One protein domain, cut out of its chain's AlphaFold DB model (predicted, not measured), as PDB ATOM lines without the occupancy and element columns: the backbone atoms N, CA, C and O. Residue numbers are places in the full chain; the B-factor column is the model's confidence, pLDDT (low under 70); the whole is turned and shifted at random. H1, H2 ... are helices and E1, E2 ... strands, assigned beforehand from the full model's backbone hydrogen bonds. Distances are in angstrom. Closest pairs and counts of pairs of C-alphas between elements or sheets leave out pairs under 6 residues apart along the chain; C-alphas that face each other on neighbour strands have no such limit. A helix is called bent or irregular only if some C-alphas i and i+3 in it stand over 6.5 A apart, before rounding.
ATOM      1  N   GLY A   5     285.879 277.947 187.460       93.06
ATOM      2  CA  GLY A   5     287.098 278.528 188.020       93.06
ATOM      3  C   GLY A   5     287.579 277.831 189.301       93.06
ATOM      4  O   GLY A   5     288.788 277.675 189.484       93.06
ATOM      5  N   ASP A   6     286.669 277.375 190.172       92.88
ATOM      6  CA  ASP A   6     287.045 276.540 191.324       92.88
ATOM      7  C   ASP A   6     287.643 275.207 190.869       92.88
ATOM      8  O   ASP A   6     288.652 274.768 191.418       92.88
ATOM      9  N   LEU A   7     287.048 274.594 189.839       93.38
ATOM     10  CA  LEU A   7     287.530 273.343 189.256       93.38
ATOM     11  C   LEU A   7     288.950 273.490 188.710       93.38
ATOM     12  O   LEU A   7     289.819 272.684 189.028       93.38
ATOM     13  N   ILE A   8     289.221 274.565 187.968       92.75
ATOM     14  CA  ILE A   8     290.569 274.891 187.483       92.75
ATOM     15  C   ILE A   8     291.564 275.045 188.637       92.75
ATOM     16  O   ILE A   8     292.687 274.552 188.542       92.75
ATOM     17  N   ARG A   9     291.177 275.719 189.727       90.88
ATOM     18  CA  ARG A   9     292.049 275.873 190.900       90.88
ATOM     19  C   ARG A   9     292.364 274.530 191.552       90.88
ATOM     20  O   ARG A   9     293.537 274.256 191.769       90.88
ATOM     21  N   GLY A  10     291.359 273.687 191.785       90.81
ATOM     22  CA  GLY A  10     291.568 272.352 192.354       90.81
ATOM     23  C   GLY A  10     292.463 271.478 191.470       90.81
ATOM     24  O   GLY A  10     293.396 270.842 191.950       90.81
ATOM     25  N   LEU A  11     292.266 271.516 190.151       90.75
ATOM     26  CA  LEU A  11     293.093 270.761 189.204       90.75
ATOM     27  C   LEU A  11     294.565 271.190 189.186       90.75
ATOM     28  O   LEU A  11     295.421 270.374 188.872       90.75
ATOM     29  N   ARG A  12     294.888 272.436 189.552       87.25
ATOM     30  CA  ARG A  12     296.290 272.869 189.702       87.25
ATOM     31  C   ARG A  12     296.992 272.239 190.892       87.25
ATOM     32  O   ARG A  12     298.216 272.142 190.883       87.25
ATOM     33  N   GLU A  13     296.234 271.870 191.917       83.25
ATOM     34  CA  GLU A  13     296.760 271.198 193.104       83.25
ATOM     35  C   GLU A  13     296.977 269.703 192.850       83.25
ATOM     36  O   GLU A  13     297.808 269.072 193.505       83.25
ATOM     37  N   ILE A  14     296.262 269.142 191.873       82.88
ATOM     38  CA  ILE A  14     296.434 267.763 191.441       82.88
ATOM     39  C   ILE A  14     297.766 267.639 190.693       82.88
ATOM     40  O   ILE A  14     298.027 268.301 189.689       82.88
ATOM     41  N   SER A  15     298.631 266.773 191.222       63.97
ATOM     42  CA  SER A  15     299.929 266.443 190.638       63.97
ATOM     43  C   SER A  15     299.780 266.053 189.161       63.97
ATOM     44  O   SER A  15     298.919 265.251 188.804       63.97
ATOM     45  N   ARG A  16     300.670 266.573 188.300       65.69
ATOM     46  CA  ARG A  16     300.753 266.205 186.870       65.69
ATOM     47  C   ARG A  16     301.253 264.767 186.645       65.69
ATOM     48  O   ARG A  16     301.443 264.372 185.504       65.69
ATOM     49  N   ALA A  17     301.505 264.009 187.709       63.75
ATOM     50  CA  ALA A  17     301.877 262.604 187.671       63.75
ATOM     51  C   ALA A  17     300.741 261.796 188.312       63.75
ATOM     52  O   ALA A  17     300.613 261.797 189.534       63.75
ATOM     53  N   GLU A  18     299.897 261.206 187.459       72.44
ATOM     54  CA  GLU A  18     298.887 260.172 187.757       72.44
ATOM     55  C   GLU A  18     298.343 260.171 189.201       72.44
ATOM     56  O   GLU A  18     298.792 259.383 190.037       72.44
ATOM     57  N   PRO A  19     297.382 261.052 189.528       83.38
ATOM     58  CA  PRO A  19     296.823 261.115 190.874       83.38
ATOM     59  C   PRO A  19     295.995 259.867 191.206       83.38
ATOM     60  O   PRO A  19     295.317 259.306 190.342       83.38
ATOM     61  N   ALA A  20     295.988 259.475 192.482       87.50
ATOM     62  CA  ALA A  20     295.060 258.467 192.981       87.50
ATOM     63  C   ALA A  20     293.618 259.010 193.001       87.50
ATOM     64  O   ALA A  20     293.389 260.212 193.161       87.50
ATOM     65  N   ALA A  21     292.625 258.123 192.880       90.56
ATOM     66  CA  ALA A  21     291.213 258.512 192.891       90.56
ATOM     67  C   ALA A  21     290.810 259.210 194.202       90.56
ATOM     68  O   ALA A  21     290.024 260.155 194.179       90.56
ATOM     69  N   GLU A  22     291.387 258.788 195.328       90.44
ATOM     70  CA  GLU A  22     291.175 259.374 196.653       90.44
ATOM     71  C   GLU A  22     291.703 260.815 196.742       90.44
ATOM     72  O   GLU A  22     291.086 261.664 197.387       90.44
ATOM     73  N   ASP A  23     292.820 261.120 196.071       89.12
ATOM     74  CA  ASP A  23     293.363 262.481 196.019       89.12
ATOM     75  C   ASP A  23     292.468 263.404 195.196       89.12
ATOM     76  O   ASP A  23     292.201 264.537 195.603       89.12
ATOM     77  N   VAL A  24     291.957 262.905 194.067       91.38
ATOM     78  CA  VAL A  24     290.990 263.637 193.241       91.38
ATOM     79  C   VAL A  24     289.702 263.891 194.023       91.38
ATOM     80  O   VAL A  24     289.224 265.024 194.042       91.38
ATOM     81  N   GLU A  25     289.171 262.884 194.721       93.12
ATOM     82  CA  GLU A  25     287.972 263.025 195.555       93.12
ATOM     83  C   GLU A  25     288.176 264.057 196.666       93.12
ATOM     84  O   GLU A  25     287.318 264.911 196.880       93.12
ATOM     85  N   ARG A  26     289.334 264.046 197.333       91.19
ATOM     86  CA  ARG A  26     289.659 265.015 198.386       91.19
ATOM     87  C   ARG A  26     289.696 266.458 197.877       91.19
ATOM     88  O   ARG A  26     289.290 267.359 198.605       91.19
ATOM     89  N   ILE A  27     290.212 266.682 196.668       90.56
ATOM     90  CA  ILE A  27     290.423 268.027 196.112       90.56
ATOM     91  C   ILE A  27     289.163 268.539 195.400       90.56
ATOM     92  O   ILE A  27     288.741 269.675 195.616       90.56
ATOM     93  N   LEU A  28     288.550 267.708 194.557       90.75
ATOM     94  CA  LEU A  28     287.399 268.086 193.733       90.75
ATOM     95  C   LEU A  28     286.057 267.820 194.428       90.75
ATOM     96  O   LEU A  28     285.043 268.408 194.059       90.75
ATOM     97  N   GLY A  29     286.029 266.940 195.428       90.88
ATOM     98  CA  GLY A  29     284.801 266.465 196.064       90.88
ATOM     99  C   GLY A  29     284.051 265.407 195.251       90.88
ATOM    100  O   GLY A  29     282.951 265.024 195.647       90.88
ATOM    101  N   TRP A  30     284.606 264.947 194.123       91.62
ATOM    102  CA  TRP A  30     284.034 263.893 193.281       91.62
ATOM    103  C   TRP A  30     285.037 262.771 193.089       91.62
ATOM    104  O   TRP A  30     286.181 263.015 192.704       91.62
ATOM    105  N   ARG A  31     284.588 261.538 193.302       93.56
ATOM    106  CA  ARG A  31     285.413 260.358 193.082       93.56
ATOM    107  C   ARG A  31     285.341 259.918 191.617       93.56
ATOM    108  O   ARG A  31     284.243 259.624 191.142       93.56
ATOM    109  N   PRO A  32     286.468 259.857 190.889       94.38
ATOM    110  CA  PRO A  32     286.478 259.294 189.547       94.38
ATOM    111  C   PRO A  32     286.366 257.765 189.603       94.38
ATOM    112  O   PRO A  32     286.973 257.111 190.451       94.38
ATOM    113  N   GLU A  33     285.620 257.191 188.662       95.25
ATOM    114  CA  GLU A  33     285.584 255.748 188.395       95.25
ATOM    115  C   GLU A  33     286.856 255.298 187.667       95.25
ATOM    116  O   GLU A  33     287.331 254.177 187.835       95.25
ATOM    117  N   PHE A  34     287.407 256.187 186.838       92.69
ATOM    118  CA  PHE A  34     288.577 255.919 186.019       92.69
ATOM    119  C   PHE A  34     289.370 257.202 185.771       92.69
ATOM    120  O   PHE A  34     288.794 258.263 185.523       92.69
ATOM    121  N   ILE A  35     290.698 257.087 185.799       93.50
ATOM    122  CA  ILE A  35     291.636 258.159 185.469       93.50
ATOM    123  C   ILE A  35     292.589 257.616 184.410       93.50
ATOM    124  O   ILE A  35     293.174 256.548 184.579       93.50
ATOM    125  N   ARG A  36     292.762 258.364 183.323       92.19
ATOM    126  CA  ARG A  36     293.760 258.087 182.292       92.19
ATOM    127  C   ARG A  36     294.650 259.293 182.108       92.19
ATOM    128  O   ARG A  36     294.154 260.396 181.899       92.19
ATOM    129  N   PHE A  37     295.950 259.056 182.106       90.88
ATOM    130  CA  PHE A  37     296.955 260.065 181.831       90.88
ATOM    131  C   PHE A  37     297.744 259.673 180.582       90.88
ATOM    132  O   PHE A  37     298.039 258.496 180.375       90.88
ATOM    133  N   PHE A  38     298.032 260.635 179.710       90.25
ATOM    134  CA  PHE A  38     298.892 260.426 178.548       90.25
ATOM    135  C   PHE A  38     299.470 261.747 178.034       90.25
ATOM    136  O   PHE A  38     298.910 262.819 178.243       90.25
ATOM    137  N   THR A  39     300.582 261.657 177.312       88.44
ATOM    138  CA  THR A  39     301.346 262.807 176.816       88.44
ATOM    139  C   THR A  39     301.343 262.769 175.288       88.44
ATOM    140  O   THR A  39     302.126 262.014 174.711       88.44
ATOM    141  N   PRO A  40     300.421 263.482 174.610       86.56
ATOM    142  CA  PRO A  40     300.315 263.430 173.151       86.56
ATOM    143  C   PRO A  40     301.493 264.100 172.427       86.56
ATOM    144  O   PRO A  40     301.760 263.765 171.274       86.56
ATOM    145  N   SER A  41     302.186 265.039 173.075       87.19
ATOM    146  CA  SER A  41     303.346 265.751 172.532       87.19
ATOM    147  C   SER A  41     304.285 266.191 173.659       87.19
ATOM    148  O   SER A  41     303.915 266.160 174.829       87.19
ATOM    149  N   GLU A  42     305.502 266.621 173.322       84.31
ATOM    150  CA  GLU A  42     306.494 267.075 174.315       84.31
ATOM    151  C   GLU A  42     306.037 268.305 175.120       84.31
ATOM    152  O   GLU A  42     306.497 268.508 176.240       84.31
ATOM    153  N   ASP A  43     305.098 269.087 174.581       87.06
ATOM    154  CA  ASP A  43     304.616 270.338 175.173       87.06
ATOM    155  C   ASP A  43     303.264 270.197 175.895       87.06
ATOM    156  O   ASP A  43     302.728 271.184 176.412       87.06
ATOM    157  N   GLU A  44     302.677 268.998 175.928       89.56
ATOM    158  CA  GLU A  44     301.308 268.796 176.401       89.56
ATOM    159  C   GLU A  44     301.126 267.469 177.137       89.56
ATOM    160  O   GLU A  44     301.530 266.408 176.667       89.56
ATOM    161  N   SER A  45     300.419 267.504 178.265       91.06
ATOM    162  CA  SER A  45     299.906 266.303 178.929       91.06
ATOM    163  C   SER A  45     298.396 266.383 179.088       91.06
ATOM    164  O   SER A  45     297.865 267.434 179.440       91.06
ATOM    165  N   ILE A  46     297.701 265.272 178.866       93.25
ATOM    166  CA  ILE A  46     296.250 265.171 179.004       93.25
ATOM    167  C   ILE A  46     295.911 264.184 180.117       93.25
ATOM    168  O   ILE A  46     296.397 263.053 180.156       93.25
ATOM    169  N   MET A  47     295.014 264.612 180.999       93.38
ATOM    170  CA  MET A  47     294.364 263.778 181.997       93.38
ATOM    171  C   MET A  47     292.868 263.712 181.698       93.38
ATOM    172  O   MET A  47     292.206 264.739 181.584       93.38
ATOM    173  N   VAL A  48     292.326 262.504 181.593       94.56
ATOM    174  CA  VAL A  48     290.896 262.258 181.401       94.56
ATOM    175  C   VAL A  48     290.373 261.505 182.610       94.56
ATOM    176  O   VAL A  48     290.855 260.419 182.925       94.56
ATOM    177  N   MET A  49     289.373 262.073 183.273       95.56
ATOM    178  CA  MET A  49     288.695 261.461 184.411       95.56
ATOM    179  C   MET A  49     287.250 261.170 184.040       95.56
ATOM    180  O   MET A  49     286.552 262.042 183.523       95.56
ATOM    181  N   VAL A  50     286.805 259.950 184.314       95.88
ATOM    182  CA  VAL A  50     285.414 259.531 184.142       95.88
ATOM    183  C   VAL A  50     284.788 259.420 185.522       95.88
ATOM    184  O   VAL A  50     285.343 258.771 186.407       95.88
ATOM    185  N   PHE A  51     283.649 260.070 185.694       95.75
ATOM    186  CA  PHE A  51     282.842 260.055 186.904       95.75
ATOM    187  C   PHE A  51     281.539 259.303 186.650       95.75
ATOM    188  O   PHE A  51     281.186 258.985 185.507       95.75
ATOM    189  N   GLU A  52     280.796 259.076 187.730       92.88
ATOM    190  CA  GLU A  52     279.490 258.437 187.666       92.88
ATOM    191  C   GLU A  52     278.572 259.077 186.617       92.88
ATOM    192  O   GLU A  52     278.617 260.278 186.325       92.88
ATOM    193  N   ARG A  53     277.678 258.242 186.078       92.81
ATOM    194  CA  ARG A  53     276.668 258.636 185.083       92.81
ATOM    195  C   ARG A  53     277.272 259.200 183.787       92.81
ATOM    196  O   ARG A  53     276.583 259.863 183.020       92.81
ATOM    197  N   GLY A  54     278.538 258.890 183.506       94.00
ATOM    198  CA  GLY A  54     279.179 259.196 182.228       94.00
ATOM    199  C   GLY A  54     279.657 260.638 182.089       94.00
ATOM    200  O   GLY A  54     279.966 261.056 180.971       94.00
ATOM    201  N   VAL A  55     279.728 261.401 183.185       97.12
ATOM    202  CA  VAL A  55     280.384 262.715 183.181       97.12
ATOM    203  C   VAL A  55     281.885 262.507 183.014       97.12
ATOM    204  O   VAL A  55     282.490 261.687 183.699       97.12
ATOM    205  N   VAL A  56     282.497 263.253 182.102       97.25
ATOM    206  CA  VAL A  56     283.926 263.164 181.803       97.25
ATOM    207  C   VAL A  56     284.550 264.544 181.925       97.25
ATOM    208  O   VAL A  56     284.012 265.529 181.423       97.25
ATOM    209  N   LEU A  57     285.702 264.610 182.582       96.81
ATOM    210  CA  LEU A  57     286.527 265.805 182.666       96.81
ATOM    211  C   LEU A  57     287.848 265.535 181.956       96.81
ATOM    212  O   LEU A  57     288.649 264.718 182.406       96.81
ATOM    213  N   GLU A  58     288.061 266.228 180.844       95.94
ATOM    214  CA  GLU A  58     289.351 266.283 180.165       95.94
ATOM    215  C   GLU A  58     290.099 267.524 180.640       95.94
ATOM    216  O   GLU A  58     289.552 268.627 180.667       95.94
ATOM    217  N   VAL A  59     291.354 267.328 181.025       94.94
ATOM    218  CA  VAL A  59     292.260 268.368 181.495       94.94
ATOM    219  C   VAL A  59     293.512 268.305 180.647       94.94
ATOM    220  O   VAL A  59     294.235 267.311 180.657       94.94
ATOM    221  N   ARG A  60     293.771 269.383 179.922       93.94
ATOM    222  CA  ARG A  60     294.969 269.577 179.122       93.94
ATOM    223  C   ARG A  60     295.918 270.489 179.883       93.94
ATOM    224  O   ARG A  60     295.569 271.628 180.175       93.94
ATOM    225  N   TYR A  61     297.115 270.003 180.177       91.25
ATOM    226  CA  TYR A  61     298.203 270.767 180.777       91.25
ATOM    227  C   TYR A  61     299.199 271.170 179.698       91.25
ATOM    228  O   TYR A  61     299.798 270.313 179.048       91.25
ATOM    229  N   PHE A  62     299.418 272.471 179.548       90.06
ATOM    230  CA  PHE A  62     300.466 273.008 178.692       90.06
ATOM    231  C   PHE A  62     301.780 273.052 179.480       90.06
ATOM    232  O   PHE A  62     301.865 273.632 180.569       90.06
ATOM    233  N   LEU A  63     302.826 272.437 178.933       83.62
ATOM    234  CA  LEU A  63     304.152 272.347 179.551       83.62
ATOM    235  C   LEU A  63     305.040 273.564 179.230       83.62
ATOM    236  O   LEU A  63     306.215 273.589 179.571       83.62
ATOM    237  N   ASN A  64     304.459 274.608 178.634       85.38
ATOM    238  CA  ASN A  64     305.138 275.850 178.293       85.38
ATOM    239  C   ASN A  64     305.331 276.770 179.518       85.38
ATOM    240  O   ASN A  64     304.358 277.221 180.134       85.38
ATOM    241  N   ASP A  65     306.581 277.130 179.815       83.88
ATOM    242  CA  ASP A  65     306.934 277.970 180.968       83.88
ATOM    243  C   ASP A  65     306.337 279.385 180.922       83.88
ATOM    244  O   ASP A  65     305.978 279.934 181.967       83.88
ATOM    245  N   ASN A  66     306.155 279.976 179.735       87.06
ATOM    246  CA  ASN A  66     305.546 281.304 179.615       87.06
ATOM    247  C   ASN A  66     304.062 281.265 179.992       87.06
ATOM    248  O   ASN A  66     303.580 282.140 180.713       87.06
ATOM    249  N   LEU A  67     303.333 280.237 179.545       83.31
ATOM    250  CA  LEU A  67     301.931 280.043 179.935       83.31
ATOM    251  C   LEU A  67     301.811 279.788 181.438       83.31
ATOM    252  O   LEU A  67     300.908 280.319 182.086       83.31
ATOM    253  N   ARG A  68     302.771 279.057 182.011       82.50
ATOM    254  CA  ARG A  68     302.857 278.819 183.453       82.50
ATOM    255  C   ARG A  68     303.093 280.091 184.251       82.50
ATOM    256  O   ARG A  68     302.361 280.336 185.205       82.50
ATOM    257  N   ALA A  69     304.036 280.931 183.834       82.94
ATOM    258  CA  ALA A  69     304.279 282.230 184.459       82.94
ATOM    259  C   ALA A  69     303.040 283.141 184.402       82.94
ATOM    260  O   ALA A  69     302.778 283.910 185.326       82.94
ATOM    261  N   LEU A  70     302.244 283.025 183.336       86.00
ATOM    262  CA  LEU A  70     300.990 283.755 183.185       86.00
ATOM    263  C   LEU A  70     299.812 283.110 183.925       86.00
ATOM    264  O   LEU A  70     298.760 283.746 184.001       86.00
ATOM    265  N   GLY A  71     299.950 281.893 184.453       83.75
ATOM    266  CA  GLY A  71     298.842 281.137 185.028       83.75
ATOM    267  C   GLY A  71     297.745 280.834 184.004       83.75
ATOM    268  O   GLY A  71     296.569 280.931 184.345       83.75
ATOM    269  N   ASP A  72     298.114 280.500 182.767       87.38
ATOM    270  CA  ASP A  72     297.225 280.035 181.685       87.38
ATOM    271  C   ASP A  72     297.714 278.684 181.123       87.38
ATOM    272  O   ASP A  72     297.710 278.418 179.926       87.38
ATOM    273  N   ASP A  73     298.223 277.844 182.022       89.00
ATOM    274  CA  ASP A  73     298.938 276.594 181.756       89.00
ATOM    275  C   ASP A  73     298.051 275.353 181.685       89.00
ATOM    276  O   ASP A  73     298.560 274.236 181.600       89.00
ATOM    277  N   LEU A  74     296.733 275.530 181.743       91.62
ATOM    278  CA  LEU A  74     295.795 274.430 181.609       91.62
ATOM    279  C   LEU A  74     294.500 274.860 180.928       91.62
ATOM    280  O   LEU A  74     294.112 276.028 180.957       91.62
ATOM    281  N   GLU A  75     293.818 273.887 180.349       94.31
ATOM    282  CA  GLU A  75     292.510 274.008 179.719       94.31
ATOM    283  C   GLU A  75     291.664 272.803 180.128       94.31
ATOM    284  O   GLU A  75     292.171 271.683 180.201       94.31
ATOM    285  N   ILE A  76     290.381 273.021 180.409       95.50
ATOM    286  CA  ILE A  76     289.465 271.944 180.797       95.50
ATOM    287  C   ILE A  76     288.271 271.853 179.864       95.50
ATOM    288  O   ILE A  76     287.761 272.867 179.387       95.50
ATOM    289  N   ARG A  77     287.775 270.634 179.661       96.25
ATOM    290  CA  ARG A  77     286.497 270.362 178.998       96.25
ATOM    291  C   ARG A  77     285.667 269.438 179.872       96.25
ATOM    292  O   ARG A  77     286.090 268.331 180.200       96.25
ATOM    293  N   LEU A  78     284.465 269.898 180.215       97.50
ATOM    294  CA  LEU A  78     283.461 269.072 180.871       97.50
ATOM    295  C   LEU A  78     282.537 268.474 179.816       97.50
ATOM    296  O   LEU A  78     282.033 269.182 178.939       97.50
ATOM    297  N   MET A  79     282.347 267.167 179.892       98.12
ATOM    298  CA  MET A  79     281.711 266.378 178.853       98.12
ATOM    299  C   MET A  79     280.750 265.357 179.456       98.12
ATOM    300  O   MET A  79     280.844 264.999 180.627       98.12
ATOM    301  N   LEU A  80     279.828 264.879 178.634       98.06
ATOM    302  CA  LEU A  80     278.924 263.783 178.935       98.06
ATOM    303  C   LEU A  80     279.057 262.748 177.827       98.06
ATOM    304  O   LEU A  80     278.856 263.068 176.653       98.06
ATOM    305  N   LYS A  81     279.398 261.517 178.199       96.56
ATOM    306  CA  LYS A  81     279.431 260.386 177.276       96.56
ATOM    307  C   LYS A  81     278.018 260.091 176.775       96.56
ATOM    308  O   LYS A  81     277.094 259.968 177.570       96.56
ATOM    309  N   ILE A  82     277.877 259.942 175.464       94.94
ATOM    310  CA  ILE A  82     276.613 259.624 174.802       94.94
ATOM    311  C   ILE A  82     276.766 258.414 173.888       94.94
ATOM    312  O   ILE A  82     277.860 258.102 173.417       94.94
ATOM    313  N   ASP A  83     275.645 257.758 173.605       90.75
ATOM    314  CA  ASP A  83     275.574 256.626 172.680       90.75
ATOM    315  C   ASP A  83     275.434 257.102 171.224       90.75
ATOM    316  O   ASP A  83     274.431 256.881 170.549       90.75
ATOM    317  N   ILE A  84     276.426 257.866 170.769       91.38
ATOM    318  CA  ILE A  84     276.577 258.278 169.371       91.38
ATOM    319  C   ILE A  84     278.002 257.935 168.964       91.38
ATOM    320  O   ILE A  84     278.958 258.484 169.503       91.38
ATOM    321  N   THR A  85     278.154 257.039 167.998       91.12
ATOM    322  CA  THR A  85     279.456 256.682 167.430       91.12
ATOM    323  C   THR A  85     279.449 256.917 165.929       91.12
ATOM    324  O   THR A  85     278.396 257.021 165.302       91.12
ATOM    325  N   SER A  86     280.638 257.064 165.358       89.94
ATOM    326  CA  SER A  86     280.806 257.359 163.940       89.94
ATOM    327  C   SER A  86     282.097 256.758 163.405       89.94
ATOM    328  O   SER A  86     283.145 256.824 164.052       89.94
ATOM    329  N   ARG A  87     282.060 256.206 162.188       87.12
ATOM    330  CA  ARG A  87     283.270 255.732 161.496       87.12
ATOM    331  C   ARG A  87     284.216 256.878 161.161       87.12
ATOM    332  O   ARG A  87     285.434 256.669 161.148       87.12
ATOM    333  N   VAL A  88     283.639 258.050 160.903       88.25
ATOM    334  CA  VAL A  88     284.319 259.306 160.592       88.25
ATOM    335  C   VAL A  88     284.317 260.167 161.844       88.25
ATOM    336  O   VAL A  88     283.260 260.594 162.305       88.25
ATOM    337  N   GLY A  89     285.495 260.442 162.401       92.19
ATOM    338  CA  GLY A  89     285.592 261.357 163.535       92.19
ATOM    339  C   GLY A  89     285.080 262.741 163.145       92.19
ATOM    340  O   GLY A  89     285.516 263.285 162.131       92.19
ATOM    341  N   TYR A  90     284.173 263.320 163.925       94.19
ATOM    342  CA  TYR A  90     283.687 264.673 163.691       94.19
ATOM    343  C   TYR A  90     283.399 265.415 164.995       94.19
ATOM    344  O   TYR A  90     283.150 264.818 166.041       94.19
ATOM    345  N   SER A  91     283.387 266.741 164.909       94.44
ATOM    346  CA  SER A  91     282.854 267.628 165.940       94.44
ATOM    347  C   SER A  91     281.845 268.593 165.330       94.44
ATOM    348  O   SER A  91     282.028 269.079 164.212       94.44
ATOM    349  N   VAL A  92     280.770 268.859 166.064       94.50
ATOM    350  CA  VAL A  92     279.698 269.786 165.706       94.50
ATOM    351  C   VAL A  92     279.468 270.725 166.872       94.50
ATOM    352  O   VAL A  92     279.226 270.271 167.983       94.50
ATOM    353  N   PHE A  93     279.502 272.031 166.640       93.50
ATOM    354  CA  PHE A  93     279.246 272.998 167.703       93.50
ATOM    355  C   PHE A  93     278.604 274.278 167.190       93.50
ATOM    356  O   PHE A  93     278.649 274.609 165.998       93.50
ATOM    357  N   TYR A  94     277.984 274.993 168.125       90.38
ATOM    358  CA  TYR A  94     277.392 276.294 167.875       90.38
ATOM    359  C   TYR A  94     278.482 277.353 167.697       90.38
ATOM    360  O   TYR A  94     279.356 277.512 168.544       90.38
ATOM    361  N   SER A  95     278.409 278.116 166.607       84.81
ATOM    362  CA  SER A  95     279.257 279.285 166.381       84.81
ATOM    363  C   SER A  95     278.389 280.500 166.070       84.81
ATOM    364  O   SER A  95     277.392 280.398 165.349       84.81
ATOM    365  N   LYS A  96     278.746 281.667 166.610       76.75
ATOM    366  CA  LYS A  96     278.016 282.914 166.346       76.75
ATOM    367  C   LYS A  96     278.512 283.588 165.075       76.75
ATOM    368  O   LYS A  96     279.715 283.734 164.874       76.75
ATOM    369  N   TYR A  97     277.580 284.056 164.251       61.69
ATOM    370  CA  TYR A  97     277.863 285.017 163.186       61.69
ATOM    371  C   TYR A  97     277.704 286.463 163.691       61.69
ATOM    372  O   TYR A  97     277.033 286.706 164.696       61.69
ATOM    373  N   ILE A  98     278.252 287.435 162.952       57.41
ATOM    374  CA  ILE A  98     278.263 288.883 163.274       57.41
ATOM    375  C   ILE A  98     276.841 289.505 163.376       57.41
ATOM    376  O   ILE A  98     276.683 290.641 163.806       57.41
ATOM    377  N   HIS A  99     275.772 288.750 163.093       60.22
ATOM    378  CA  HIS A  99     274.378 289.224 163.123       60.22
ATOM    379  C   HIS A  99     273.442 288.408 164.031       60.22
ATOM    380  O   HIS A  99     272.243 288.330 163.784       60.22
ATOM    381  N   GLY A 100     273.974 287.761 165.073       58.91
ATOM    382  CA  GLY A 100     273.162 287.092 166.103       58.91
ATOM    383  C   GLY A 100     272.513 285.768 165.679       58.91
ATOM    384  O   GLY A 100     271.957 285.071 166.522       58.91
ATOM    385  N   GLN A 101     272.626 285.382 164.405       68.56
ATOM    386  CA  GLN A 101     272.268 284.046 163.938       68.56
ATOM    387  C   GLN A 101     273.397 283.063 164.258       68.56
ATOM    388  O   GLN A 101     274.553 283.255 163.869       68.56
ATOM    389  N   GLY A 102     273.050 282.011 164.994       71.81
ATOM    390  CA  GLY A 102     273.918 280.864 165.199       71.81
ATOM    391  C   GLY A 102     274.029 280.020 163.940       71.81
ATOM    392  O   GLY A 102     273.041 279.817 163.234       71.81
ATOM    393  N   TYR A 103     275.220 279.502 163.666       84.19
ATOM    394  CA  TYR A 103     275.438 278.535 162.599       84.19
ATOM    395  C   TYR A 103     276.189 277.314 163.118       84.19
ATOM    396  O   TYR A 103     276.882 277.354 164.136       84.19
ATOM    397  N   ILE A 104     276.039 276.214 162.389       87.50
ATOM    398  CA  ILE A 104     276.721 274.965 162.700       87.50
ATOM    399  C   ILE A 104     278.138 275.032 162.157       87.50
ATOM    400  O   ILE A 104     278.343 275.134 160.939       87.50
ATOM    401  N   ARG A 105     279.115 274.888 163.046       91.06
ATOM    402  CA  ARG A 105     280.472 274.535 162.651       91.06
ATOM    403  C   ARG A 105     280.625 273.025 162.764       91.06
ATOM    404  O   ARG A 105     280.322 272.456 163.805       91.06
ATOM    405  N   VAL A 106     281.049 272.401 161.668       91.62
ATOM    406  CA  VAL A 106     281.394 270.977 161.620       91.62
ATOM    407  C   VAL A 106     282.854 270.876 161.224       91.62
ATOM    408  O   VAL A 106     283.246 271.486 160.228       91.62
ATOM    409  N   SER A 107     283.625 270.112 161.987       90.50
ATOM    410  CA  SER A 107     285.001 269.752 161.654       90.50
ATOM    411  C   SER A 107     285.104 268.235 161.602       90.50
ATOM    412  O   SER A 107     284.612 267.558 162.503       90.50
ATOM    413  N   LEU A 108     285.739 267.706 160.562       90.88
ATOM    414  CA  LEU A 108     286.092 266.292 160.484       90.88
ATOM    415  C   LEU A 108     287.476 266.105 161.108       90.88
ATOM    416  O   LEU A 108     288.318 266.998 161.017       90.88
ATOM    417  N   ARG A 109     287.707 264.966 161.758       86.75
ATOM    418  CA  ARG A 109     289.057 264.535 162.129       86.75
ATOM    419  C   ARG A 109     289.822 264.205 160.843       86.75
ATOM    420  O   ARG A 109     289.200 263.788 159.866       86.75
ATOM    421  N   ASP A 110     291.138 264.404 160.856       77.69
ATOM    422  CA  ASP A 110     291.986 264.227 159.676       77.69
ATOM    423  C   ASP A 110     291.774 262.867 159.002       77.69
ATOM    424  O   ASP A 110     291.728 261.818 159.650       77.69
ATOM    425  N   VAL A 111     291.634 262.918 157.678       82.00
ATOM    426  CA  VAL A 111     291.514 261.755 156.800       82.00
ATOM    427  C   VAL A 111     292.674 261.810 155.822       82.00
ATOM    428  O   VAL A 111     292.778 262.745 155.034       82.00
ATOM    429  N   GLU A 112     293.547 260.806 155.866       81.31
ATOM    430  CA  GLU A 112     294.763 260.769 155.043       81.31
ATOM    431  C   GLU A 112     294.441 260.720 153.540       81.31
ATOM    432  O   GLU A 112     295.101 261.352 152.708       81.31
ATOM    433  N   ASN A 113     293.380 259.996 153.179       86.06
ATOM    434  CA  ASN A 113     292.967 259.819 151.798       86.06
ATOM    435  C   ASN A 113     292.183 261.037 151.276       86.06
ATOM    436  O   ASN A 113     290.998 261.215 151.568       86.06
ATOM    437  N   LYS A 114     292.821 261.840 150.413       85.88
ATOM    438  CA  LYS A 114     292.227 263.052 149.810       85.88
ATOM    439  C   LYS A 114     290.925 262.801 149.042       85.88
ATOM    440  O   LYS A 114     290.078 263.689 148.973       85.88
ATOM    441  N   MET A 115     290.757 261.623 148.435       85.44
ATOM    442  CA  MET A 115     289.526 261.297 147.712       85.44
ATOM    443  C   MET A 115     288.371 261.060 148.687       85.44
ATOM    444  O   MET A 115     287.276 261.574 148.463       85.44
ATOM    445  N   VAL A 116     288.621 260.347 149.789       85.81
ATOM    446  CA  VAL A 116     287.635 260.196 150.868       85.81
ATOM    447  C   VAL A 116     287.342 261.527 151.524       85.81
ATOM    448  O   VAL A 116     286.172 261.848 151.696       85.81
ATOM    449  N   GLN A 117     288.365 262.331 151.818       88.31
ATOM    450  CA  GLN A 117     288.173 263.669 152.367       88.31
ATOM    451  C   GLN A 117     287.201 264.483 151.506       88.31
ATOM    452  O   GLN A 117     286.217 265.005 152.025       88.31
ATOM    453  N   LYS A 118     287.405 264.508 150.184       88.50
ATOM    454  CA  LYS A 118     286.508 265.217 149.268       88.50
ATOM    455  C   LYS A 118     285.075 264.674 149.299       88.50
ATOM    456  O   LYS A 118     284.131 265.450 149.334       88.50
ATOM    457  N   ILE A 119     284.890 263.351 149.335       87.38
ATOM    458  CA  ILE A 119     283.550 262.745 149.454       87.38
ATOM    459  C   ILE A 119     282.885 263.136 150.777       87.38
ATOM    460  O   ILE A 119     281.694 263.445 150.805       87.38
ATOM    461  N   LEU A 120     283.639 263.143 151.876       91.00
ATOM    462  CA  LEU A 120     283.120 263.548 153.177       91.00
ATOM    463  C   LEU A 120     282.729 265.028 153.189       91.00
ATOM    464  O   LEU A 120     281.681 265.378 153.727       91.00
ATOM    465  N   GLU A 121     283.530 265.889 152.571       91.00
ATOM    466  CA  GLU A 121     283.239 267.316 152.433       91.00
ATOM    467  C   GLU A 121     282.009 267.573 151.547       91.00
ATOM    468  O   GLU A 121     281.156 268.384 151.919       91.00
ATOM    469  N   ASP A 122     281.874 266.846 150.434       89.94
ATOM    470  CA  ASP A 122     280.797 267.032 149.453       89.94
ATOM    471  C   ASP A 122     279.461 266.400 149.894       89.94
ATOM    472  O   ASP A 122     278.394 266.934 149.581       89.94
ATOM    473  N   TYR A 123     279.486 265.281 150.632       88.75
ATOM    474  CA  TYR A 123     278.280 264.505 150.972       88.75
ATOM    475  C   TYR A 123     278.011 264.386 152.472       88.75
ATOM    476  O   TYR A 123     276.892 264.646 152.922       88.75
ATOM    477  N   TYR A 124     279.011 263.998 153.261       91.31
ATOM    478  CA  TYR A 124     278.818 263.671 154.676       91.31
ATOM    479  C   TYR A 124     278.605 264.927 155.532       91.31
ATOM    480  O   TYR A 124     277.645 265.026 156.297       91.31
ATOM    481  N   LEU A 125     279.447 265.942 155.345       92.25
ATOM    482  CA  LEU A 125     279.425 267.184 156.111       92.25
ATOM    483  C   LEU A 125     278.115 267.979 155.916       92.25
ATOM    484  O   LEU A 125     277.541 268.419 156.920       92.25
ATOM    485  N   PRO A 126     277.561 268.142 154.695       92.94
ATOM    486  CA  PRO A 126     276.249 268.763 154.506       92.94
ATOM    487  C   PRO A 126     275.111 268.006 155.200       92.94
ATOM    488  O   PRO A 126     274.208 268.636 155.756       92.94
ATOM    489  N   ARG A 127     275.156 266.667 155.211       94.06
ATOM    490  CA  ARG A 127     274.154 265.834 155.890       94.06
ATOM    491  C   ARG A 127     274.248 265.971 157.404       94.06
ATOM    492  O   ARG A 127     273.226 266.257 158.020       94.06
ATOM    493  N   LEU A 128     275.451 265.907 157.980       94.38
ATOM    494  CA  LEU A 128     275.669 266.206 159.400       94.38
ATOM    495  C   LEU A 128     275.100 267.578 159.770       94.38
ATOM    496  O   LEU A 128     274.334 267.699 160.725       94.38
ATOM    497  N   LYS A 129     275.406 268.614 158.978       93.69
ATOM    498  CA  LYS A 129     274.828 269.948 159.186       93.69
ATOM    499  C   LYS A 129     273.303 269.895 159.175       93.69
ATOM    500  O   LYS A 129     272.683 270.470 160.057       93.69
ATOM    501  N   SER A 130     272.690 269.212 158.214       93.62
ATOM    502  CA  SER A 130     271.231 269.098 158.146       93.62
ATOM    503  C   SER A 130     270.627 268.407 159.371       93.62
ATOM    504  O   SER A 130     269.581 268.850 159.833       93.62
ATOM    505  N   ILE A 131     271.276 267.364 159.893       94.94
ATOM    506  CA  ILE A 131     270.811 266.590 161.055       94.94
ATOM    507  C   ILE A 131     270.855 267.436 162.332       94.94
ATOM    508  O   ILE A 131     269.893 267.471 163.093       94.94
ATOM    509  N   TYR A 132     271.944 268.177 162.558       93.56
ATOM    510  CA  TYR A 132     272.090 269.003 163.761       93.56
ATOM    511  C   TYR A 132     271.403 270.374 163.657       93.56
ATOM    512  O   TYR A 132     271.142 271.011 164.678       93.56
ATOM    513  N   LYS A 133     271.075 270.857 162.450       91.56
ATOM    514  CA  LYS A 133     270.477 272.192 162.241       91.56
ATOM    515  C   LYS A 133     269.210 272.448 163.058       91.56
ATOM    516  O   LYS A 133     269.111 273.543 163.607       91.56
ATOM    517  N   PRO A 134     268.263 271.503 163.188       90.81
ATOM    518  CA  PRO A 134     267.053 271.715 163.977       90.81
ATOM    519  C   PRO A 134     267.313 271.916 165.473       90.81
ATOM    520  O   PRO A 134     266.464 272.484 166.153       90.81
ATOM    521  N   VAL A 135     268.462 271.464 165.989       91.19
ATOM    522  CA  VAL A 135     268.800 271.510 167.422       91.19
ATOM    523  C   VAL A 135     269.963 272.446 167.747       91.19
ATOM    524  O   VAL A 135     270.246 272.671 168.917       91.19
ATOM    525  N   ILE A 136     270.627 273.041 166.749       89.69
ATOM    526  CA  ILE A 136     271.868 273.800 166.970       89.69
ATOM    527  C   ILE A 136     271.693 275.003 167.899       89.69
ATOM    528  O   ILE A 136     272.612 275.344 168.631       89.69
ATOM    529  N   MET A 137     270.523 275.646 167.919       89.69
ATOM    530  CA  MET A 137     270.292 276.786 168.814       89.69
ATOM    531  C   MET A 137     270.357 276.389 170.293       89.69
ATOM    532  O   MET A 137     270.750 277.208 171.122       89.69
ATOM    533  N   GLU A 138     270.053 275.129 170.617       91.81
ATOM    534  CA  GLU A 138     270.170 274.594 171.974       91.81
ATOM    535  C   GLU A 138     271.634 274.470 172.416       91.81
ATOM    536  O   GLU A 138     271.931 274.446 173.606       91.81
ATOM    537  N   PHE A 139     272.568 274.453 171.470       93.06
ATOM    538  CA  PHE A 139     273.993 274.308 171.737       93.06
ATOM    539  C   PHE A 139     274.664 275.645 172.079       93.06
ATOM    540  O   PHE A 139     275.883 275.709 172.223       93.06
ATOM    541  N   ARG A 140     273.905 276.737 172.218       92.38
ATOM    542  CA  ARG A 140     274.439 277.987 172.764       92.38
ATOM    543  C   ARG A 140     274.876 277.779 174.222       92.38
ATOM    544  O   ARG A 140     274.196 277.083 174.974       92.38
ATOM    545  N   GLY A 141     276.005 278.375 174.602       92.38
ATOM    546  CA  GLY A 141     276.481 278.372 175.981       92.38
ATOM    547  C   GLY A 141     275.721 279.354 176.878       92.38
ATOM    548  O   GLY A 141     274.656 279.865 176.517       92.38
ATOM    549  N   PHE A 142     276.263 279.599 178.067       92.44
ATOM    550  CA  PHE A 142     275.684 280.493 179.072       92.44
ATOM    551  C   PHE A 142     275.976 281.970 178.785       92.44
ATOM    552  O   PHE A 142     275.239 282.853 179.218       92.44
ATOM    553  N   SER A 143     277.038 282.230 178.036       87.06
ATOM    554  CA  SER A 143     277.607 283.531 177.729       87.06
ATOM    555  C   SER A 143     277.620 283.776 176.218       87.06
ATOM    556  O   SER A 143     276.910 283.151 175.418       87.06
ATOM    557  N   ASP A 144     278.382 284.789 175.796       81.12
ATOM    558  CA  ASP A 144     278.393 285.176 174.397       81.12
ATOM    559  C   ASP A 144     279.353 284.391 173.510       81.12
ATOM    560  O   ASP A 144     279.127 284.346 172.300       81.12
ATOM    561  N   ARG A 145     280.399 283.803 174.087       84.25
ATOM    562  CA  ARG A 145     281.476 283.129 173.350       84.25
ATOM    563  C   ARG A 145     281.523 281.625 173.584       84.25
ATOM    564  O   ARG A 145     282.135 280.920 172.786       84.25
ATOM    565  N   ASP A 146     280.874 281.161 174.639       91.19
ATOM    566  CA  ASP A 146     280.799 279.760 175.005       91.19
ATOM    567  C   ASP A 146     279.719 279.028 174.202       91.19
ATOM    568  O   ASP A 146     278.838 279.600 173.543       91.19
ATOM    569  N   PHE A 147     279.832 277.711 174.221       94.69
ATOM    570  CA  PHE A 147     278.961 276.831 173.466       94.69
ATOM    571  C   PHE A 147     278.989 275.428 174.047       94.69
ATOM    572  O   PHE A 147     279.886 275.049 174.797       94.69
ATOM    573  N   PHE A 148     278.012 274.640 173.632       96.56
ATOM    574  CA  PHE A 148     278.059 273.197 173.697       96.56
ATOM    575  C   PHE A 148     278.356 272.636 172.307       96.56
ATOM    576  O   PHE A 148     278.087 273.262 171.275       96.56
ATOM    577  N   GLY A 149     278.942 271.450 172.277       95.88
ATOM    578  CA  GLY A 149     279.241 270.718 171.060       95.88
ATOM    579  C   GLY A 149     278.988 269.231 171.231       95.88
ATOM    580  O   GLY A 149     278.841 268.740 172.347       95.88
ATOM    581  N   VAL A 150     278.942 268.521 170.112       96.81
ATOM    582  CA  VAL A 150     278.995 267.064 170.049       96.81
ATOM    583  C   VAL A 150     280.275 266.670 169.336       96.81
ATOM    584  O   VAL A 150     280.595 267.204 168.278       96.81
ATOM    585  N   GLU A 151     281.003 265.735 169.915       96.25
ATOM    586  CA  GLU A 151     282.129 265.053 169.297       96.25
ATOM    587  C   GLU A 151     281.748 263.584 169.142       96.25
ATOM    588  O   GLU A 151     281.249 262.979 170.086       96.25
ATOM    589  N   ALA A 152     281.951 263.010 167.961       95.19
ATOM    590  CA  ALA A 152     281.694 261.598 167.716       95.19
ATOM    591  C   ALA A 152     282.891 260.973 167.009       95.19
ATOM    592  O   ALA A 152     283.428 261.520 166.045       95.19
ATOM    593  N   GLY A 153     283.294 259.804 167.485       91.94
ATOM    594  CA  GLY A 153     284.317 258.971 166.879       91.94
ATOM    595  C   GLY A 153     283.919 257.502 166.925       91.94
ATOM    596  O   GLY A 153     282.800 257.150 167.301       91.94
ATOM    597  N   ARG A 154     284.855 256.632 166.538       86.94
ATOM    598  CA  ARG A 154     284.587 255.191 166.408       86.94
ATOM    599  C   ARG A 154     284.222 254.535 167.729       86.94
ATOM    600  O   ARG A 154     283.372 253.657 167.759       86.94
ATOM    601  N   GLU A 155     284.882 254.952 168.798       86.69
ATOM    602  CA  GLU A 155     284.764 254.294 170.097       86.69
ATOM    603  C   GLU A 155     283.844 255.052 171.055       86.69
ATOM    604  O   GLU A 155     283.317 254.468 172.006       86.69
ATOM    605  N   HIS A 156     283.688 256.363 170.860       86.69
ATOM    606  CA  HIS A 156     283.056 257.242 171.836       86.69
ATOM    607  C   HIS A 156     282.312 258.391 171.152       86.69
ATOM    608  O   HIS A 156     282.761 258.899 170.121       86.69
ATOM    609  N   GLY A 157     281.241 258.845 171.799       94.50
ATOM    610  CA  GLY A 157     280.608 260.131 171.544       94.50
ATOM    611  C   GLY A 157     280.498 260.936 172.827       94.50
ATOM    612  O   GLY A 157     280.274 260.374 173.903       94.50
ATOM    613  N   TYR A 158     280.627 262.249 172.706       97.56
ATOM    614  CA  TYR A 158     280.534 263.183 173.816       97.56
ATOM    615  C   TYR A 158     279.684 264.388 173.439       97.56
ATOM    616  O   TYR A 158     279.866 264.963 172.371       97.56
ATOM    617  N   ILE A 159     278.820 264.828 174.350       97.81
ATOM    618  CA  ILE A 159     278.424 266.238 174.407       97.81
ATOM    619  C   ILE A 159     279.463 266.931 175.272       97.81
ATOM    620  O   ILE A 159     279.819 266.411 176.323       97.81
ATOM    621  N   TYR A 160     279.956 268.090 174.865       97.50
ATOM    622  CA  TYR A 160     280.942 268.837 175.634       97.50
ATOM    623  C   TYR A 160     280.552 270.299 175.764       97.50
ATOM    624  O   TYR A 160     279.924 270.868 174.874       97.50
ATOM    625  N   TYR A 161     280.957 270.906 176.869       97.50
ATOM    626  CA  TYR A 161     280.967 272.351 177.027       97.50
ATOM    627  C   TYR A 161     282.290 272.927 176.512       97.50
ATOM    628  O   TYR A 161     283.325 272.253 176.554       97.50
ATOM    629  N   SER A 162     282.250 274.152 175.984       93.75
ATOM    630  CA  SER A 162     283.406 274.841 175.409       93.75
ATOM    631  C   SER A 162     284.611 274.812 176.356       93.75
ATOM    632  O   SER A 162     284.415 274.925 177.569       93.75
ATOM    633  N   PRO A 163     285.844 274.691 175.828       94.44
ATOM    634  CA  PRO A 163     287.034 274.651 176.665       94.44
ATOM    635  C   PRO A 163     287.127 275.880 177.574       94.44
ATOM    636  O   PRO A 163     286.957 277.007 177.109       94.44
ATOM    637  N   VAL A 164     287.408 275.660 178.856       94.31
ATOM    638  CA  VAL A 164     287.544 276.725 179.857       94.31
ATOM    639  C   VAL A 164     289.007 276.866 180.239       94.31
ATOM    640  O   VAL A 164     289.694 275.872 180.491       94.31
ATOM    641  N   ARG A 165     289.479 278.112 180.292       92.19
ATOM    642  CA  ARG A 165     290.848 278.455 180.677       92.19
ATOM    643  C   ARG A 165     290.856 279.370 181.897       92.19
ATOM    644  O   ARG A 165     289.918 280.142 182.077       92.19
ATOM    645  N   PRO A 166     291.936 279.377 182.697       88.31
ATOM    646  CA  PRO A 166     292.034 280.180 183.915       88.31
ATOM    647  C   PRO A 166     291.707 281.668 183.761       88.31
ATOM    648  O   PRO A 166     291.313 282.296 184.737       88.31
ATOM    649  N   LYS A 167     291.862 282.250 182.567       84.94
ATOM    650  CA  LYS A 167     291.574 283.671 182.294       84.94
ATOM    651  C   LYS A 167     290.335 283.911 181.428       84.94
ATOM    652  O   LYS A 167     290.139 285.029 180.955       84.94
ATOM    653  N   SER A 168     289.529 282.884 181.177       84.50
ATOM    654  CA  SER A 168     288.357 282.989 180.314       84.50
ATOM    655  C   SER A 168     287.107 283.422 181.103       84.50
ATOM    656  O   SER A 168     287.065 283.331 182.333       84.50
ATOM    657  N   GLY A 169     286.099 283.972 180.417       82.62
ATOM    658  CA  GLY A 169     284.875 284.476 181.067       82.62
ATOM    659  C   GLY A 169     283.989 283.357 181.627       82.62
ATOM    660  O   GLY A 169     283.197 283.566 182.537       82.62
ATOM    661  N   GLU A 170     284.179 282.141 181.128       88.56
ATOM    662  CA  GLU A 170     283.442 280.933 181.486       88.56
ATOM    663  C   GLU A 170     283.766 280.431 182.906       88.56
ATOM    664  O   GLU A 170     283.086 279.542 183.415       88.56
ATOM    665  N   ASN A 171     284.767 281.014 183.575       89.44
ATOM    666  CA  ASN A 171     285.160 280.678 184.946       89.44
ATOM    667  C   ASN A 171     284.048 280.870 185.985       89.44
ATOM    668  O   ASN A 171     284.046 280.178 187.004       89.44
ATOM    669  N   GLU A 172     283.138 281.817 185.759       91.88
ATOM    670  CA  GLU A 172     282.037 282.124 186.681       91.88
ATOM    671  C   GLU A 172     280.849 281.164 186.523       91.88
ATOM    672  O   GLU A 172     279.965 281.120 187.379       91.88
ATOM    673  N   VAL A 173     280.831 280.361 185.457       94.69
ATOM    674  CA  VAL A 173     279.753 279.406 185.199       94.69
ATOM    675  C   VAL A 173     279.770 278.314 186.265       94.69
ATOM    676  O   VAL A 173     280.813 277.731 186.577       94.69
ATOM    677  N   ARG A 174     278.598 278.022 186.836       96.56
ATOM    678  CA  ARG A 174     278.448 276.978 187.852       96.56
ATOM    679  C   ARG A 174     278.558 275.604 187.218       96.56
ATOM    680  O   ARG A 174     277.909 275.326 186.212       96.56
ATOM    681  N   ILE A 175     279.304 274.705 187.850       95.81
ATOM    682  CA  ILE A 175     279.552 273.388 187.256       95.81
ATOM    683  C   ILE A 175     278.258 272.571 187.144       95.81
ATOM    684  O   ILE A 175     278.019 271.910 186.136       95.81
ATOM    685  N   LEU A 176     277.387 272.656 188.153       95.56
ATOM    686  CA  LEU A 176     276.098 271.960 188.142       95.56
ATOM    687  C   LEU A 176     275.189 272.427 186.999       95.56
ATOM    688  O   LEU A 176     274.470 271.604 186.438       95.56
ATOM    689  N   ASP A 177     275.259 273.705 186.616       97.38
ATOM    690  CA  ASP A 177     274.478 274.236 185.498       97.38
ATOM    691  C   ASP A 177     274.997 273.668 184.168       97.38
ATOM    692  O   ASP A 177     274.201 273.256 183.320       97.38
ATOM    693  N   VAL A 178     276.325 273.548 184.011       97.31
ATOM    694  CA  VAL A 178     276.945 272.871 182.856       97.31
ATOM    695  C   VAL A 178     276.485 271.417 182.781       97.31
ATOM    696  O   VAL A 178     275.997 270.986 181.739       97.31
ATOM    697  N   ILE A 179     276.587 270.667 183.884       97.25
ATOM    698  CA  ILE A 179     276.189 269.251 183.943       97.25
ATOM    699  C   ILE A 179     274.702 269.092 183.612       97.25
ATOM    700  O   ILE A 179     274.341 268.264 182.775       97.25
ATOM    701  N   ALA A 180     273.831 269.904 184.215       97.31
ATOM    702  CA  ALA A 180     272.401 269.873 183.931       97.31
ATOM    703  C   ALA A 180     272.113 270.148 182.447       97.31
ATOM    704  O   ALA A 180     271.286 269.463 181.836       97.31
ATOM    705  N   ARG A 181     272.828 271.104 181.837       97.75
ATOM    706  CA  ARG A 181     272.680 271.412 180.413       97.75
ATOM    707  C   ARG A 181     273.187 270.282 179.514       97.75
ATOM    708  O   ARG A 181     272.534 270.009 178.509       97.75
ATOM    709  N   LEU A 182     274.262 269.582 179.884       98.06
ATOM    710  CA  LEU A 182     274.745 268.399 179.158       98.06
ATOM    711  C   LEU A 182     273.670 267.301 179.086       98.06
ATOM    712  O   LEU A 182     273.349 266.834 177.994       98.06
ATOM    713  N   TYR A 183     273.049 266.945 180.215       97.88
ATOM    714  CA  TYR A 183     271.965 265.950 180.234       97.88
ATOM    715  C   TYR A 183     270.713 266.416 179.487       97.88
ATOM    716  O   TYR A 183     270.041 265.628 178.818       97.88
ATOM    717  N   HIS A 184     270.388 267.706 179.567       96.94
ATOM    718  CA  HIS A 184     269.275 268.259 178.805       96.94
ATOM    719  C   HIS A 184     269.507 268.147 177.289       96.94
ATOM    720  O   HIS A 184     268.605 267.739 176.558       96.94
ATOM    721  N   LEU A 185     270.720 268.454 176.820       96.69
ATOM    722  CA  LEU A 185     271.091 268.292 175.414       96.69
ATOM    723  C   LEU A 185     271.055 266.828 174.979       96.69
ATOM    724  O   LEU A 185     270.549 266.537 173.898       96.69
ATOM    725  N   GLU A 186     271.506 265.902 175.826       96.56
ATOM    726  CA  GLU A 186     271.377 264.466 175.560       96.56
ATOM    727  C   GLU A 186     269.909 264.073 175.336       96.56
ATOM    728  O   GLU A 186     269.583 263.387 174.365       96.56
ATOM    729  N   SER A 187     269.005 264.563 176.188       95.50
ATOM    730  CA  SER A 187     267.568 264.328 176.037       95.50
ATOM    731  C   SER A 187     267.019 264.914 174.733       95.50
ATOM    732  O   SER A 187     266.268 264.237 174.030       95.50
ATOM    733  N   ILE A 188     267.416 266.136 174.359       94.75
ATOM    734  CA  ILE A 188     267.012 266.751 173.085       94.75
ATOM    735  C   ILE A 188     267.464 265.899 171.901       94.75
ATOM    736  O   ILE A 188     266.656 265.640 171.009       94.75
ATOM    737  N   LEU A 189     268.726 265.459 171.888       94.19
ATOM    738  CA  LEU A 189     269.266 264.639 170.803       94.19
ATOM    739  C   LEU A 189     268.466 263.342 170.647       94.19
ATOM    740  O   LEU A 189     268.043 263.026 169.536       94.19
ATOM    741  N   LYS A 190     268.181 262.647 171.756       91.94
ATOM    742  CA  LYS A 190     267.358 261.426 171.762       91.94
ATOM    743  C   LYS A 190     265.932 261.687 171.262       91.94
ATOM    744  O   LYS A 190     265.440 260.963 170.407       91.94
ATOM    745  N   ASN A 191     265.283 262.748 171.740       89.31
ATOM    746  CA  ASN A 191     263.886 263.055 171.408       89.31
ATOM    747  C   ASN A 191     263.681 263.567 169.974       89.31
ATOM    748  O   ASN A 191     262.571 263.508 169.449       89.31
ATOM    749  N   ARG A 192     264.723 264.127 169.354       87.19
ATOM    750  CA  ARG A 192     264.683 264.688 167.992       87.19
ATOM    751  C   ARG A 192     265.167 263.710 166.927       87.19
ATOM    752  O   ARG A 192     265.392 264.134 165.798       87.19
ATOM    753  N   ASP A 193     265.318 262.438 167.289       88.38
ATOM    754  CA  ASP A 193     265.703 261.361 166.377       88.38
ATOM    755  C   ASP A 193     267.085 261.565 165.722       88.38
ATOM    756  O   ASP A 193     267.409 260.983 164.687       88.38
ATOM    757  N   VAL A 194     267.940 262.391 166.341       91.81
ATOM    758  CA  VAL A 194     269.293 262.665 165.839       91.81
ATOM    759  C   VAL A 194     270.131 261.381 165.768       91.81
ATOM    760  O   VAL A 194     270.730 261.147 164.719       91.81
ATOM    761  N   PRO A 195     270.158 260.504 166.797       90.19
ATOM    762  CA  PRO A 195     270.900 259.246 166.720       90.19
ATOM    763  C   PRO A 195     270.477 258.357 165.547       90.19
ATOM    764  O   PRO A 195     271.334 257.771 164.891       90.19
ATOM    765  N   HIS A 196     269.179 258.285 165.244       92.00
ATOM    766  CA  HIS A 196     268.680 257.474 164.136       92.00
ATOM    767  C   HIS A 196     269.127 258.034 162.785       92.00
ATOM    768  O   HIS A 196     269.706 257.304 161.983       92.00
ATOM    769  N   GLN A 197     268.965 259.341 162.566       94.69
ATOM    770  CA  GLN A 197     269.415 259.995 161.332       94.69
ATOM    771  C   GLN A 197     270.932 259.872 161.126       94.69
ATOM    772  O   GLN A 197     271.401 259.717 159.997       94.69
ATOM    773  N   LEU A 198     271.714 259.924 162.210       93.69
ATOM    774  CA  LEU A 198     273.154 259.680 162.155       93.69
ATOM    775  C   LEU A 198     273.460 258.228 161.786       93.69
ATOM    776  O   LEU A 198     274.314 257.995 160.938       93.69
ATOM    777  N   ALA A 199     272.744 257.257 162.357       91.06
ATOM    778  CA  ALA A 199     272.916 255.847 162.018       91.06
ATOM    779  C   ALA A 199     272.574 255.554 160.545       91.06
ATOM    780  O   ALA A 199     273.290 254.798 159.886       91.06
ATOM    781  N   GLU A 200     271.528 256.182 159.999       92.44
ATOM    782  CA  GLU A 200     271.208 256.099 158.570       92.44
ATOM    783  C   GLU A 200     272.331 256.668 157.697       92.44
ATOM    784  O   GLU A 200     272.715 256.057 156.696       92.44
ATOM    785  N   LEU A 201     272.890 257.819 158.085       92.25
ATOM    786  CA  LEU A 201     274.028 258.418 157.390       92.25
ATOM    787  C   LEU A 201     275.259 257.498 157.439       92.25
ATOM    788  O   LEU A 201     275.895 257.273 156.409       92.25
ATOM    789  N   GLU A 202     275.570 256.912 158.595       87.94
ATOM    790  CA  GLU A 202     276.673 255.953 158.742       87.94
ATOM    791  C   GLU A 202     276.474 254.702 157.872       87.94
ATOM    792  O   GLU A 202     277.422 254.217 157.246       87.94
ATOM    793  N   LEU A 203     275.243 254.192 157.775       87.81
ATOM    794  CA  LEU A 203     274.915 253.066 156.903       87.81
ATOM    795  C   LEU A 203     275.148 253.416 155.428       87.81
ATOM    796  O   LEU A 203     275.749 252.622 154.704       87.81
ATOM    797  N   GLN A 204     274.745 254.609 154.989       86.75
ATOM    798  CA  GLN A 204     275.009 255.080 153.625       86.75
ATOM    799  C   GLN A 204     276.515 255.173 153.348       86.75
ATOM    800  O   GLN A 204     276.976 254.748 152.289       86.75
ATOM    801  N   MET A 205     277.299 255.649 154.319       81.69
ATOM    802  CA  MET A 205     278.758 255.721 154.211       81.69
ATOM    803  C   MET A 205     279.427 254.344 154.186       81.69
ATOM    804  O   MET A 205     280.486 254.184 153.579       81.69
ATOM    805  N   SER A 206     278.811 253.330 154.799       78.25
ATOM    806  CA  SER A 206     279.333 251.960 154.793       78.25
ATOM    807  C   SER A 206     279.355 251.309 153.406       78.25
ATOM    808  O   SER A 206     280.077 250.335 153.209       78.25
ATOM    809  N   LEU A 207     278.607 251.868 152.449       76.69
ATOM    810  CA  LEU A 207     278.591 251.427 151.055       76.69
ATOM    811  C   LEU A 207     279.822 251.904 150.268       76.69
ATOM    812  O   LEU A 207     280.058 251.417 149.161       76.69
ATOM    813  N   LEU A 208     280.617 252.836 150.811       73.88
ATOM    814  CA  LEU A 208     281.894 253.199 150.204       73.88
ATOM    815  C   LEU A 208     282.881 252.024 150.318       73.88
ATOM    816  O   LEU A 208     283.023 251.462 151.409       73.88
ATOM    817  N   PRO A 209     283.595 251.666 149.234       70.75
ATOM    818  CA  PRO A 209     284.538 250.554 149.240       70.75
ATOM    819  C   PRO A 209     285.549 250.647 150.386       70.75
ATOM    820  O   PRO A 209     286.180 251.685 150.578       70.75
ATOM    821  N   SER A 210     285.775 249.537 151.094       65.69
ATOM    822  CA  SER A 210     286.710 249.450 152.230       65.69
ATOM    823  C   SER A 210     288.122 249.950 151.904       65.69
ATOM    824  O   SER A 210     288.791 250.505 152.766       65.69
ATOM    825  N   VAL A 211     288.548 249.799 150.645       59.44
ATOM    826  CA  VAL A 211     289.859 250.235 150.127       59.44
ATOM    827  C   VAL A 211     290.031 251.752 150.168       59.44
ATOM    828  O   VAL A 211     291.151 252.235 150.229       59.44
ATOM    829  N   MET A 212     288.937 252.512 150.156       63.38
ATOM    830  CA  MET A 212     289.002 253.969 150.229       63.38
ATOM    831  C   MET A 212     289.310 254.459 151.647       63.38
ATOM    832  O   MET A 212     289.869 255.536 151.807       63.38
ATOM    833  N   TRP A 213     288.968 253.671 152.669       63.94
ATOM    834  CA  TRP A 213     289.179 254.010 154.077       63.94
ATOM    835  C   TRP A 213     290.589 253.676 154.593       63.94
ATOM    836  O   TRP A 213     290.854 253.931 155.769       63.94
TER     837      TRP A 213
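What this domain is: This is residues 5 to 213 of the 214 residues of an uncharacterized protein of Methanothrix thermoacetophila (strain DSM 6194 / JCM 14653 / NBRC 101360 / PT) (UniProt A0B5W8). A long antiparallel sheet of eight strands, strongly twisted and curled into an arch, has helices over one face: H7 packs on its middle strands E4 and E8, H1 on E3 and E4, and H4b on E5 and E6. H8 packs on H4b, and the sheet's other face is mostly bare. The printed part has 209 residues, with named elements in the order H1 H2 E1 E2 E3 H3 E4 E5 E6 H4 H5 E7 E8 H6 H7 H8 H9; the sheet's order is E1 E2 E3 E4 E8 E7 E5 E6. The class is mixed, helices and strands; the whole is compact, with a radius of gyration of the C-alphas of 18.2 A and spans of 49 by 38 by 34 A.

Where its parts are: Find C-alpha 5 at (287.098, 278.528, 188.020), where H1 (5 to 13) begins; H2 (21 to 28) follows. Next read strands E1 (34 to 41, 22.3 A), E2 (44 to 50) and E3 (55 to 62, 23.0 A), then H3 (65 to 69). E4 (74 to 82) runs 25.2 A from (295.795, 274.430, 181.609), before E5 (90 to 96) and E6 (102 to 108). H4 (114 to 132) was assigned as one helix by its hydrogen bonds but is bent: C-alphas 122 and 125 are 6.8 A apart, between arms H4a (114 to 122) and H4b (125 to 132). Then come H5 (136 to 139), E7 (148 to 152), E8 (157 to 161) and H6 (169 to 172), only just irregular with C-alphas 169 and 172 6.7 A apart. H7 (175 to 191) spans 24.6 A, H8 (194 to 205) 16.5 A, and H9 (210 to 213) ends at (289.179, 254.010, 154.077).

How they stand to each other: Begin at E1 E2 E3, a meander, each strand the antiparallel neighbour of the one before; N 36 and O 48 are 2.8 A apart. E4 and E8 are antiparallel, with N 80 and O 159 at 2.8 A. E6, H4 H5, E7 is a split strand-helix-strand unit, two strands running the same way with E5 between them, and its crossover is left-handed. H1, H4b and H7 on one face make two layers, helices over a sheet. H7 is over E4 and E8 at a height over the sheet of 8.6 A; C-alphas Leu 80 and Leu 182 are closest, 6.2 A. H4b and H8 touch at Ile 131 and Val 194, C-alphas 6.4 A apart, opposite ways at a shallow tilt of 20 degrees. The helical hairpin H1 and H2 touches at Gly 10 and Ile 27, C-alphas 5.8 A apart; H1 also touches H6, and H2 only grazes the sheet. H5 is on the sheet, H3 is only just not on it with 4 pairs of C-alphas within 10 A, and H4a and H9 only just touch, with 3 pairs within 8 A. Every O i to N i+4 pair is within hydrogen-bond range in H2, H3, H4a, H4b, H7 and H8; in H1 it is 4 of 5, and H5, H6 and H9 are too short for one.

The domain as a whole: Look for the two C-alphas farthest apart at Ala 69 and Leu 207, 52.2 A. The printed part has no cut, and no link is long. The model's mean pLDDT over the printed part is 89.0; it is under 70 at residues 15 to 17, 97 to 101 and 210 to 213.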